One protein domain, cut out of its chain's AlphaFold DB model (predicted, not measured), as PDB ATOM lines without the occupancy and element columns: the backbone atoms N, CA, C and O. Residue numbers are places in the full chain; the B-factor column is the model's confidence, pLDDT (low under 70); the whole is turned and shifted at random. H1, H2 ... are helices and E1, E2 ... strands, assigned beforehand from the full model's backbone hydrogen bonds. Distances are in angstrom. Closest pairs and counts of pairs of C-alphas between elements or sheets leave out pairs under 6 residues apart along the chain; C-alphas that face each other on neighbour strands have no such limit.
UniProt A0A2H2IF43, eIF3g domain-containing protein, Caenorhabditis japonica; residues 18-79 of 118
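What this domain is: This is residues 18 to 79 of the 118 residues of the protein "eIF3g domain-containing protein" of Caenorhabditis japonica (UniProt A0A2H2IF43). What is the shape? A narrow ribbon of three strands forms a meander, each strand the antiparallel neighbour of the one before, with H1 sticking out before E1 and residues 59 to 79, holding H2, sticking out beyond E3. What builds it? There are 62 printed residues with H1, E1, E2, E3, H2 in chain order, sheet order E1 E2 E3, mixed class. It is extended, radius of gyration of the C-alphas 19.8 A, spanning 53 by 33 by 20 A.

How they stand to each other: How do strands pair? E2, residues 35 to 44, and E3, residues 47 to 56, form an antiparallel hairpin at 161 degrees; N 40 and O 51, 2.9 A apart, are within hydrogen-bond range. E1, residues 27 to 31, forms another with E2 at 153 degrees; N 29 and O 37, 2.9 A apart, are within range. And the helices? H1, residues 18 to 23, and H2, residues 64 to 70, are apart and not on the sheet. In both, every O i to N i+4 pair is within hydrogen-bond range.

Where its parts are: How long are the elements? E3 measures 28.8 A, E2 27.6 A, E1 12.1 A, H2 9.9 A and H1 8.7 A. Where are anchors? H1 begins at C-alpha 18 (241.545, 269.500, 286.967); H2 ends at C-alpha 70 (238.959, 277.153, 239.742).

The domain as a whole: How large? The farthest C-alphas, Glu 18 and Gly 76, are 55.0 A apart. Any cut or low confidence? The printed part has no cut and no long link; residues 19 to 34 are under pLDDT 70.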
ATOM      1  N   GLU A  18     241.897 270.388 288.080       71.19
ATOM      2  CA  GLU A  18     241.545 269.500 286.967       71.19
ATOM      3  C   GLU A  18     240.149 269.822 286.412       71.19
ATOM      4  O   GLU A  18     239.951 269.859 285.199       71.19
ATOM      5  N   ALA A  19     239.198 270.166 287.288       67.69
ATOM      6  CA  ALA A  19     237.870 270.623 286.877       67.69
ATOM      7  C   ALA A  19     237.920 271.959 286.106       67.69
ATOM      8  O   ALA A  19     237.241 272.119 285.094       67.69
ATOM      9  N   VAL A  20     238.755 272.906 286.551       68.31
ATOM     10  CA  VAL A  20     238.926 274.210 285.884       68.31
ATOM     11  C   VAL A  20     239.666 274.072 284.552       68.31
ATOM     12  O   VAL A  20     239.312 274.743 283.583       68.31
ATOM     13  N   GLU A  21     240.671 273.199 284.472       66.38
ATOM     14  CA  GLU A  21     241.374 272.900 283.220       66.38
ATOM     15  C   GLU A  21     240.453 272.222 282.197       66.38
ATOM     16  O   GLU A  21     240.511 272.547 281.012       66.38
ATOM     17  N   GLN A  22     239.552 271.343 282.647       62.88
ATOM     18  CA  GLN A  22     238.569 270.696 281.780       62.88
ATOM     19  C   GLN A  22     237.497 271.667 281.259       62.88
ATOM     20  O   GLN A  22     237.117 271.580 280.090       62.88
ATOM     21  N   ASP A  23     237.055 272.623 282.079       62.72
ATOM     22  CA  ASP A  23     236.126 273.681 281.655       62.72
ATOM     23  C   ASP A  23     236.773 274.690 280.687       62.72
ATOM     24  O   ASP A  23     236.083 275.279 279.852       62.72
ATOM     25  N   ASN A  24     238.095 274.878 280.759       58.47
ATOM     26  CA  ASN A  24     238.854 275.767 279.870       58.47
ATOM     27  C   ASN A  24     239.421 275.045 278.629       58.47
ATOM     28  O   ASN A  24     240.047 275.659 277.763       58.47
ATOM     29  N   ALA A  25     239.209 273.733 278.511       58.75
ATOM     30  CA  ALA A  25     239.597 272.988 277.326       58.75
ATOM     31  C   ALA A  25     238.719 273.397 276.133       58.75
ATOM     32  O   ALA A  25     237.486 273.443 276.213       58.75
ATOM     33  N   SER A  26     239.357 273.657 274.988       58.69
ATOM     34  CA  SER A  26     238.655 273.971 273.744       58.69
ATOM     35  C   SER A  26     237.691 272.835 273.387       58.69
ATOM     36  O   SER A  26     238.129 271.737 273.034       58.69
ATOM     37  N   HIS A  27     236.383 273.095 273.451       63.22
ATOM     38  CA  HIS A  27     235.346 272.148 273.037       63.22
ATOM     39  C   HIS A  27     235.248 272.116 271.506       63.22
ATOM     40  O   HIS A  27     234.294 272.611 270.899       63.22
ATOM     41  N   VAL A  28     236.276 271.549 270.874       63.62
ATOM     42  CA  VAL A  28     236.293 271.235 269.446       63.62
ATOM     43  C   VAL A  28     235.902 269.771 269.298       63.62
ATOM     44  O   VAL A  28     236.642 268.875 269.692       63.62
ATOM     45  N   GLN A  29     234.721 269.531 268.740       66.94
ATOM     46  CA  GLN A  29     234.236 268.193 268.421       66.94
ATOM     47  C   GLN A  29     234.245 268.014 266.904       66.94
ATOM     48  O   GLN A  29     233.556 268.735 266.177       66.94
ATOM     49  N   GLU A  30     235.019 267.050 266.413       68.06
ATOM     50  CA  GLU A  30     234.929 266.598 265.025       68.06
ATOM     51  C   GLU A  30     233.829 265.538 264.926       68.06
ATOM     52  O   GLU A  30     233.945 264.437 265.461       68.06
ATOM     53  N   GLY A  31     232.716 265.892 264.283       66.75
ATOM     54  CA  GLY A  31     231.635 264.952 264.002       66.75
ATOM     55  C   GLY A  31     232.018 263.981 262.884       66.75
ATOM     56  O   GLY A  31     232.741 264.351 261.957       66.75
ATOM     57  N   ALA A  32     231.469 262.763 262.929       61.56
ATOM     58  CA  ALA A  32     231.720 261.694 261.953       61.56
ATOM     59  C   ALA A  32     231.474 262.107 260.481       61.56
ATOM     60  O   ALA A  32     232.087 261.554 259.572       61.56
ATOM     61  N   ASP A  33     230.645 263.130 260.254       62.03
ATOM     62  CA  ASP A  33     230.311 263.683 258.934       62.03
ATOM     63  C   ASP A  33     231.315 264.739 258.415       62.03
ATOM     64  O   ASP A  33     230.993 265.511 257.505       62.03
ATOM     65  N   GLY A  34     232.507 264.851 259.018       65.81
ATOM     66  CA  GLY A  34     233.510 265.870 258.668       65.81
ATOM     67  C   GLY A  34     233.087 267.296 259.041       65.81
ATOM     68  O   GLY A  34     233.563 268.273 258.461       65.81
ATOM     69  N   THR A  35     232.144 267.416 259.979       72.00
ATOM     70  CA  THR A  35     231.659 268.698 260.497       72.00
ATOM     71  C   THR A  35     232.413 269.025 261.781       72.00
ATOM     72  O   THR A  35     232.253 268.335 262.787       72.00
ATOM     73  N   ARG A  36     233.242 270.070 261.749       76.75
ATOM     74  CA  ARG A  36     233.961 270.579 262.920       76.75
ATOM     75  C   ARG A  36     233.038 271.515 263.690       76.75
ATOM     76  O   ARG A  36     232.646 272.555 263.170       76.75
ATOM     77  N   THR A  37     232.688 271.136 264.912       78.06
ATOM     78  CA  THR A  37     231.870 271.951 265.814       78.06
ATOM     79  C   THR A  37     232.768 272.567 266.873       78.06
ATOM     80  O   THR A  37     233.422 271.848 267.624       78.06
ATOM     81  N   GLU A  38     232.796 273.890 266.936       78.69
ATOM     82  CA  GLU A  38     233.482 274.658 267.968       78.69
ATOM     83  C   GLU A  38     232.434 275.266 268.900       78.69
ATOM     84  O   GLU A  38     231.501 275.938 268.456       78.69
ATOM     85  N   THR A  39     232.547 274.969 270.192       80.00
ATOM     86  CA  THR A  39     231.677 275.540 271.222       80.00
ATOM     87  C   THR A  39     232.472 276.539 272.050       80.00
ATOM     88  O   THR A  39     233.439 276.162 272.704       80.00
ATOM     89  N   ALA A  40     232.025 277.792 272.055       77.19
ATOM     90  CA  ALA A  40     232.536 278.852 272.915       77.19
ATOM     91  C   ALA A  40     231.436 279.327 273.872       77.19
ATOM     92  O   ALA A  40     230.253 279.334 273.529       77.19
ATOM     93  N   PHE A  41     231.823 279.741 275.075       81.88
ATOM     94  CA  PHE A  41     230.916 280.356 276.039       81.88
ATOM     95  C   PHE A  41     231.273 281.835 276.174       81.88
ATOM     96  O   PHE A  41     232.406 282.166 276.511       81.88
ATOM     97  N   THR A  42     230.311 282.713 275.906       81.75
ATOM     98  CA  THR A  42     230.469 284.168 276.026       81.75
ATOM     99  C   THR A  42     229.485 284.688 277.060       81.75
ATOM    100  O   THR A  42     228.336 284.261 277.085       81.75
ATOM    101  N   GLU A  43     229.912 285.630 277.896       86.12
ATOM    102  CA  GLU A  43     229.043 286.304 278.861       86.12
ATOM    103  C   GLU A  43     228.808 287.752 278.417       86.12
ATOM    104  O   GLU A  43     229.762 288.490 278.170       86.12
ATOM    105  N   VAL A  44     227.540 288.145 278.285       84.25
ATOM    106  CA  VAL A  44     227.126 289.524 277.987       84.25
ATOM    107  C   VAL A  44     226.053 289.907 278.998       84.25
ATOM    108  O   VAL A  44     225.098 289.158 279.191       84.25
ATOM    109  N   ASP A  45     226.240 291.038 279.678       81.62
ATOM    110  CA  ASP A  45     225.309 291.583 280.678       81.62
ATOM    111  C   ASP A  45     224.926 290.595 281.802       81.62
ATOM    112  O   ASP A  45     223.794 290.569 282.283       81.62
ATOM    113  N   GLY A  46     225.878 289.753 282.227       84.12
ATOM    114  CA  GLY A  46     225.682 288.749 283.283       84.12
ATOM    115  C   GLY A  46     224.924 287.493 282.837       84.12
ATOM    116  O   GLY A  46     224.599 286.640 283.665       84.12
ATOM    117  N   VAL A  47     224.642 287.356 281.537       80.00
ATOM    118  CA  VAL A  47     224.004 286.178 280.942       80.00
ATOM    119  C   VAL A  47     225.026 285.403 280.115       80.00
ATOM    120  O   VAL A  47     225.680 285.949 279.225       80.00
ATOM    121  N   ARG A  48     225.161 284.103 280.401       82.88
ATOM    122  CA  ARG A  48     226.063 283.195 279.679       82.88
ATOM    123  C   ARG A  48     225.382 282.612 278.445       82.88
ATOM    124  O   ARG A  48     224.367 281.928 278.550       82.88
ATOM    125  N   PHE A  49     225.988 282.823 277.285       80.88
ATOM    126  CA  PHE A  49     225.570 282.297 275.993       80.88
ATOM    127  C   PHE A  49     226.516 281.192 275.531       80.88
ATOM    128  O   PHE A  49     227.736 281.349 275.551       80.88
ATOM    129  N   LYS A  50     225.942 280.083 275.057       83.44
ATOM    130  CA  LYS A  50     226.675 279.040 274.338       83.44
ATOM    131  C   LYS A  50     226.664 279.375 272.849       83.44
ATOM    132  O   LYS A  50     225.634 279.239 272.191       83.44
ATOM    133  N   VAL A  51     227.803 279.792 272.320       80.06
ATOM    134  CA  VAL A  51     228.009 280.005 270.888       80.06
ATOM    135  C   VAL A  51     228.495 278.692 270.285       80.06
ATOM    136  O   VAL A  51     229.564 278.197 270.632       80.06
ATOM    137  N   VAL A  52     227.690 278.105 269.401       80.69
ATOM    138  CA  VAL A  52     228.046 276.881 268.671       80.69
ATOM    139  C   VAL A  52     228.295 277.251 267.217       80.69
ATOM    140  O   VAL A  52     227.370 277.639 266.506       80.69
ATOM    141  N   THR A  53     229.537 277.122 266.764       78.81
ATOM    142  CA  THR A  53     229.923 277.355 265.371       78.81
ATOM    143  C   THR A  53     230.219 276.018 264.702       78.81
ATOM    144  O   THR A  53     231.070 275.258 265.157       78.81
ATOM    145  N   GLN A  54     229.500 275.705 263.622       76.44
ATOM    146  CA  GLN A  54     229.663 274.458 262.871       76.44
ATOM    147  C   GLN A  54     230.263 274.739 261.495       76.44
ATOM    148  O   GLN A  54     229.688 275.467 260.687       76.44
ATOM    149  N   PHE A  55     231.405 274.120 261.207       77.81
ATOM    150  CA  PHE A  55     232.078 274.178 259.918       77.81
ATOM    151  C   PHE A  55     231.940 272.833 259.211       77.81
ATOM    152  O   PHE A  55     232.458 271.824 259.684       77.81
ATOM    153  N   LYS A  56     231.272 272.809 258.054       78.06
ATOM    154  CA  LYS A  56     231.196 271.620 257.199       78.06
ATOM    155  C   LYS A  56     232.005 271.839 255.930       78.06
ATOM    156  O   LYS A  56     231.661 272.689 255.109       78.06
ATOM    157  N   VAL A  57     233.060 271.050 255.746       73.62
ATOM    158  CA  VAL A  57     233.823 271.053 254.494       73.62
ATOM    159  C   VAL A  57     233.052 270.228 253.464       73.62
ATOM    160  O   VAL A  57     232.956 269.009 253.570       73.62
ATOM    161  N   ILE A  58     232.465 270.896 252.469       77.00
ATOM    162  CA  ILE A  58     231.705 270.238 251.399       77.00
ATOM    163  C   ILE A  58     232.543 270.221 250.122       77.00
ATOM    164  O   ILE A  58     232.700 271.242 249.449       77.00
ATOM    165  N   ASN A  59     233.022 269.038 249.738       79.44
ATOM    166  CA  ASN A  59     233.725 268.843 248.473       79.44
ATOM    167  C   ASN A  59     232.715 268.598 247.344       79.44
ATOM    168  O   ASN A  59     232.077 267.548 247.275       79.44
ATOM    169  N   LYS A  60     232.569 269.566 246.433       82.62
ATOM    170  CA  LYS A  60     231.727 269.416 245.237       82.62
ATOM    171  C   LYS A  60     232.514 268.718 244.128       82.62
ATOM    172  O   LYS A  60     233.558 269.216 243.707       82.62
ATOM    173  N   ARG A  61     231.994 267.599 243.617       88.44
ATOM    174  CA  ARG A  61     232.555 266.932 242.432       88.44
ATOM    175  C   ARG A  61     232.279 267.791 241.198       88.44
ATOM    176  O   ARG A  61     231.136 268.154 240.942       88.44
ATOM    177  N   VAL A  62     233.331 268.127 240.458       90.94
ATOM    178  CA  VAL A  62     233.255 268.909 239.220       90.94
ATOM    179  C   VAL A  62     234.113 268.253 238.135       90.94
ATOM    180  O   VAL A  62     235.060 267.539 238.473       90.94
ATOM    181  N   PRO A  63     233.826 268.490 236.844       95.81
ATOM    182  CA  PRO A  63     234.692 268.038 235.759       95.81
ATOM    183  C   PRO A  63     236.118 268.581 235.901       95.81
ATOM    184  O   PRO A  63     236.312 269.705 236.371       95.81
ATOM    185  N   LYS A  64     237.113 267.824 235.421       92.88
ATOM    186  CA  LYS A  64     238.542 268.169 235.549       92.88
ATOM    187  C   LYS A  64     238.863 269.581 235.045       92.88
ATOM    188  O   LYS A  64     239.429 270.377 235.779       92.88
ATOM    189  N   VAL A  65     238.385 269.933 233.850       96.31
ATOM    190  CA  VAL A  65     238.620 271.259 233.246       96.31
ATOM    191  C   VAL A  65     238.044 272.397 234.107       96.31
ATOM    192  O   VAL A  65     238.571 273.507 234.137       96.31
ATOM    193  N   VAL A  66     236.950 272.144 234.832       94.06
ATOM    194  CA  VAL A  66     236.364 273.122 235.763       94.06
ATOM    195  C   VAL A  66     237.201 273.229 237.036       94.06
ATOM    196  O   VAL A  66     237.386 274.339 237.531       94.06
ATOM    197  N   ALA A  67     237.719 272.112 237.553       92.44
ATOM    198  CA  ALA A  67     238.626 272.119 238.700       92.44
ATOM    199  C   ALA A  67     239.904 272.914 238.394       92.44
ATOM    200  O   ALA A  67     240.257 273.809 239.161       92.44
ATOM    201  N   ASP A  68     240.517 272.662 237.235       94.81
ATOM    202  CA  ASP A  68     241.734 273.350 236.797       94.81
ATOM    203  C   ASP A  68     241.503 274.867 236.728       94.81
ATOM    204  O   ASP A  68     242.261 275.639 237.313       94.81
ATOM    205  N   ARG A  69     240.388 275.305 236.126       93.94
ATOM    206  CA  ARG A  69     240.018 276.731 236.059       93.94
ATOM    207  C   ARG A  69     239.768 277.369 237.424       93.94
ATOM    208  O   ARG A  69     240.122 278.525 237.622       93.94
ATOM    209  N   LYS A  70     239.179 276.641 238.377       90.94
ATOM    210  CA  LYS A  70     238.959 277.153 239.742       90.94
ATOM    211  C   LYS A  70     240.260 277.348 240.522       90.94
ATOM    212  O   LYS A  70     240.274 278.145 241.452       90.94
ATOM    213  N   SER A  71     241.325 276.631 240.156       89.94
ATOM    214  CA  SER A  71     242.644 276.748 240.790       89.94
ATOM    215  C   SER A  71     243.516 277.880 240.233       89.94
ATOM    216  O   SER A  71     244.610 278.111 240.743       89.94
ATOM    217  N   TRP A  72     243.068 278.585 239.189       92.81
ATOM    218  CA  TRP A  72     243.862 279.652 238.585       92.81
ATOM    219  C   TRP A  72     244.084 280.821 239.541       92.81
ATOM    220  O   TRP A  72     243.179 281.284 240.236       92.81
ATOM    221  N   VAL A  73     245.315 281.330 239.529       93.06
ATOM    222  CA  VAL A  73     245.687 282.518 240.292       93.06
ATOM    223  C   VAL A  73     245.007 283.755 239.712       93.06
ATOM    224  O   VAL A  73     244.930 283.941 238.496       93.06
ATOM    225  N   LYS A  74     244.521 284.627 240.595       92.62
ATOM    226  CA  LYS A  74     243.957 285.917 240.196       92.62
ATOM    227  C   LYS A  74     245.051 286.820 239.606       92.62
ATOM    228  O   LYS A  74     246.204 286.787 240.040       92.62
ATOM    229  N   PHE A  75     244.678 287.656 238.643       93.88
ATOM    230  CA  PHE A  75     245.574 288.573 237.934       93.88
ATOM    231  C   PHE A  75     244.955 289.975 237.809       93.88
ATOM    232  O   PHE A  75     243.816 290.202 238.221       93.88
ATOM    233  N   GLY A  76     245.715 290.931 237.263       93.88
ATOM    234  CA  GLY A  76     245.269 292.320 237.109       93.88
ATOM    235  C   GLY A  76     244.955 292.980 238.453       93.88
ATOM    236  O   GLY A  76     245.697 292.799 239.419       93.88
ATOM    237  N   SER A  77     243.837 293.705 238.522       89.44
ATOM    238  CA  SER A  77     243.383 294.409 239.730       89.44
ATOM    239  C   SER A  77     243.021 293.487 240.898       89.44
ATOM    240  O   SER A  77     242.944 293.955 242.026       89.44
ATOM    241  N   CYS A  78     242.821 292.187 240.654       87.38
ATOM    242  CA  CYS A  78     242.511 291.205 241.695       87.38
ATOM    243  C   CYS A  78     243.734 290.357 242.099       87.38
ATOM    244  O   CYS A  78     243.581 289.324 242.752       87.38
ATOM    245  N   LYS A  79     244.952 290.723 241.678       93.00
ATOM    246  CA  LYS A  79     246.175 289.969 241.994       93.00
ATOM    247  C   LYS A  79     246.466 289.998 243.501       93.00
ATOM    248  O   LYS A  79     246.519 291.062 244.097       93.00
TER     249      LYS A  79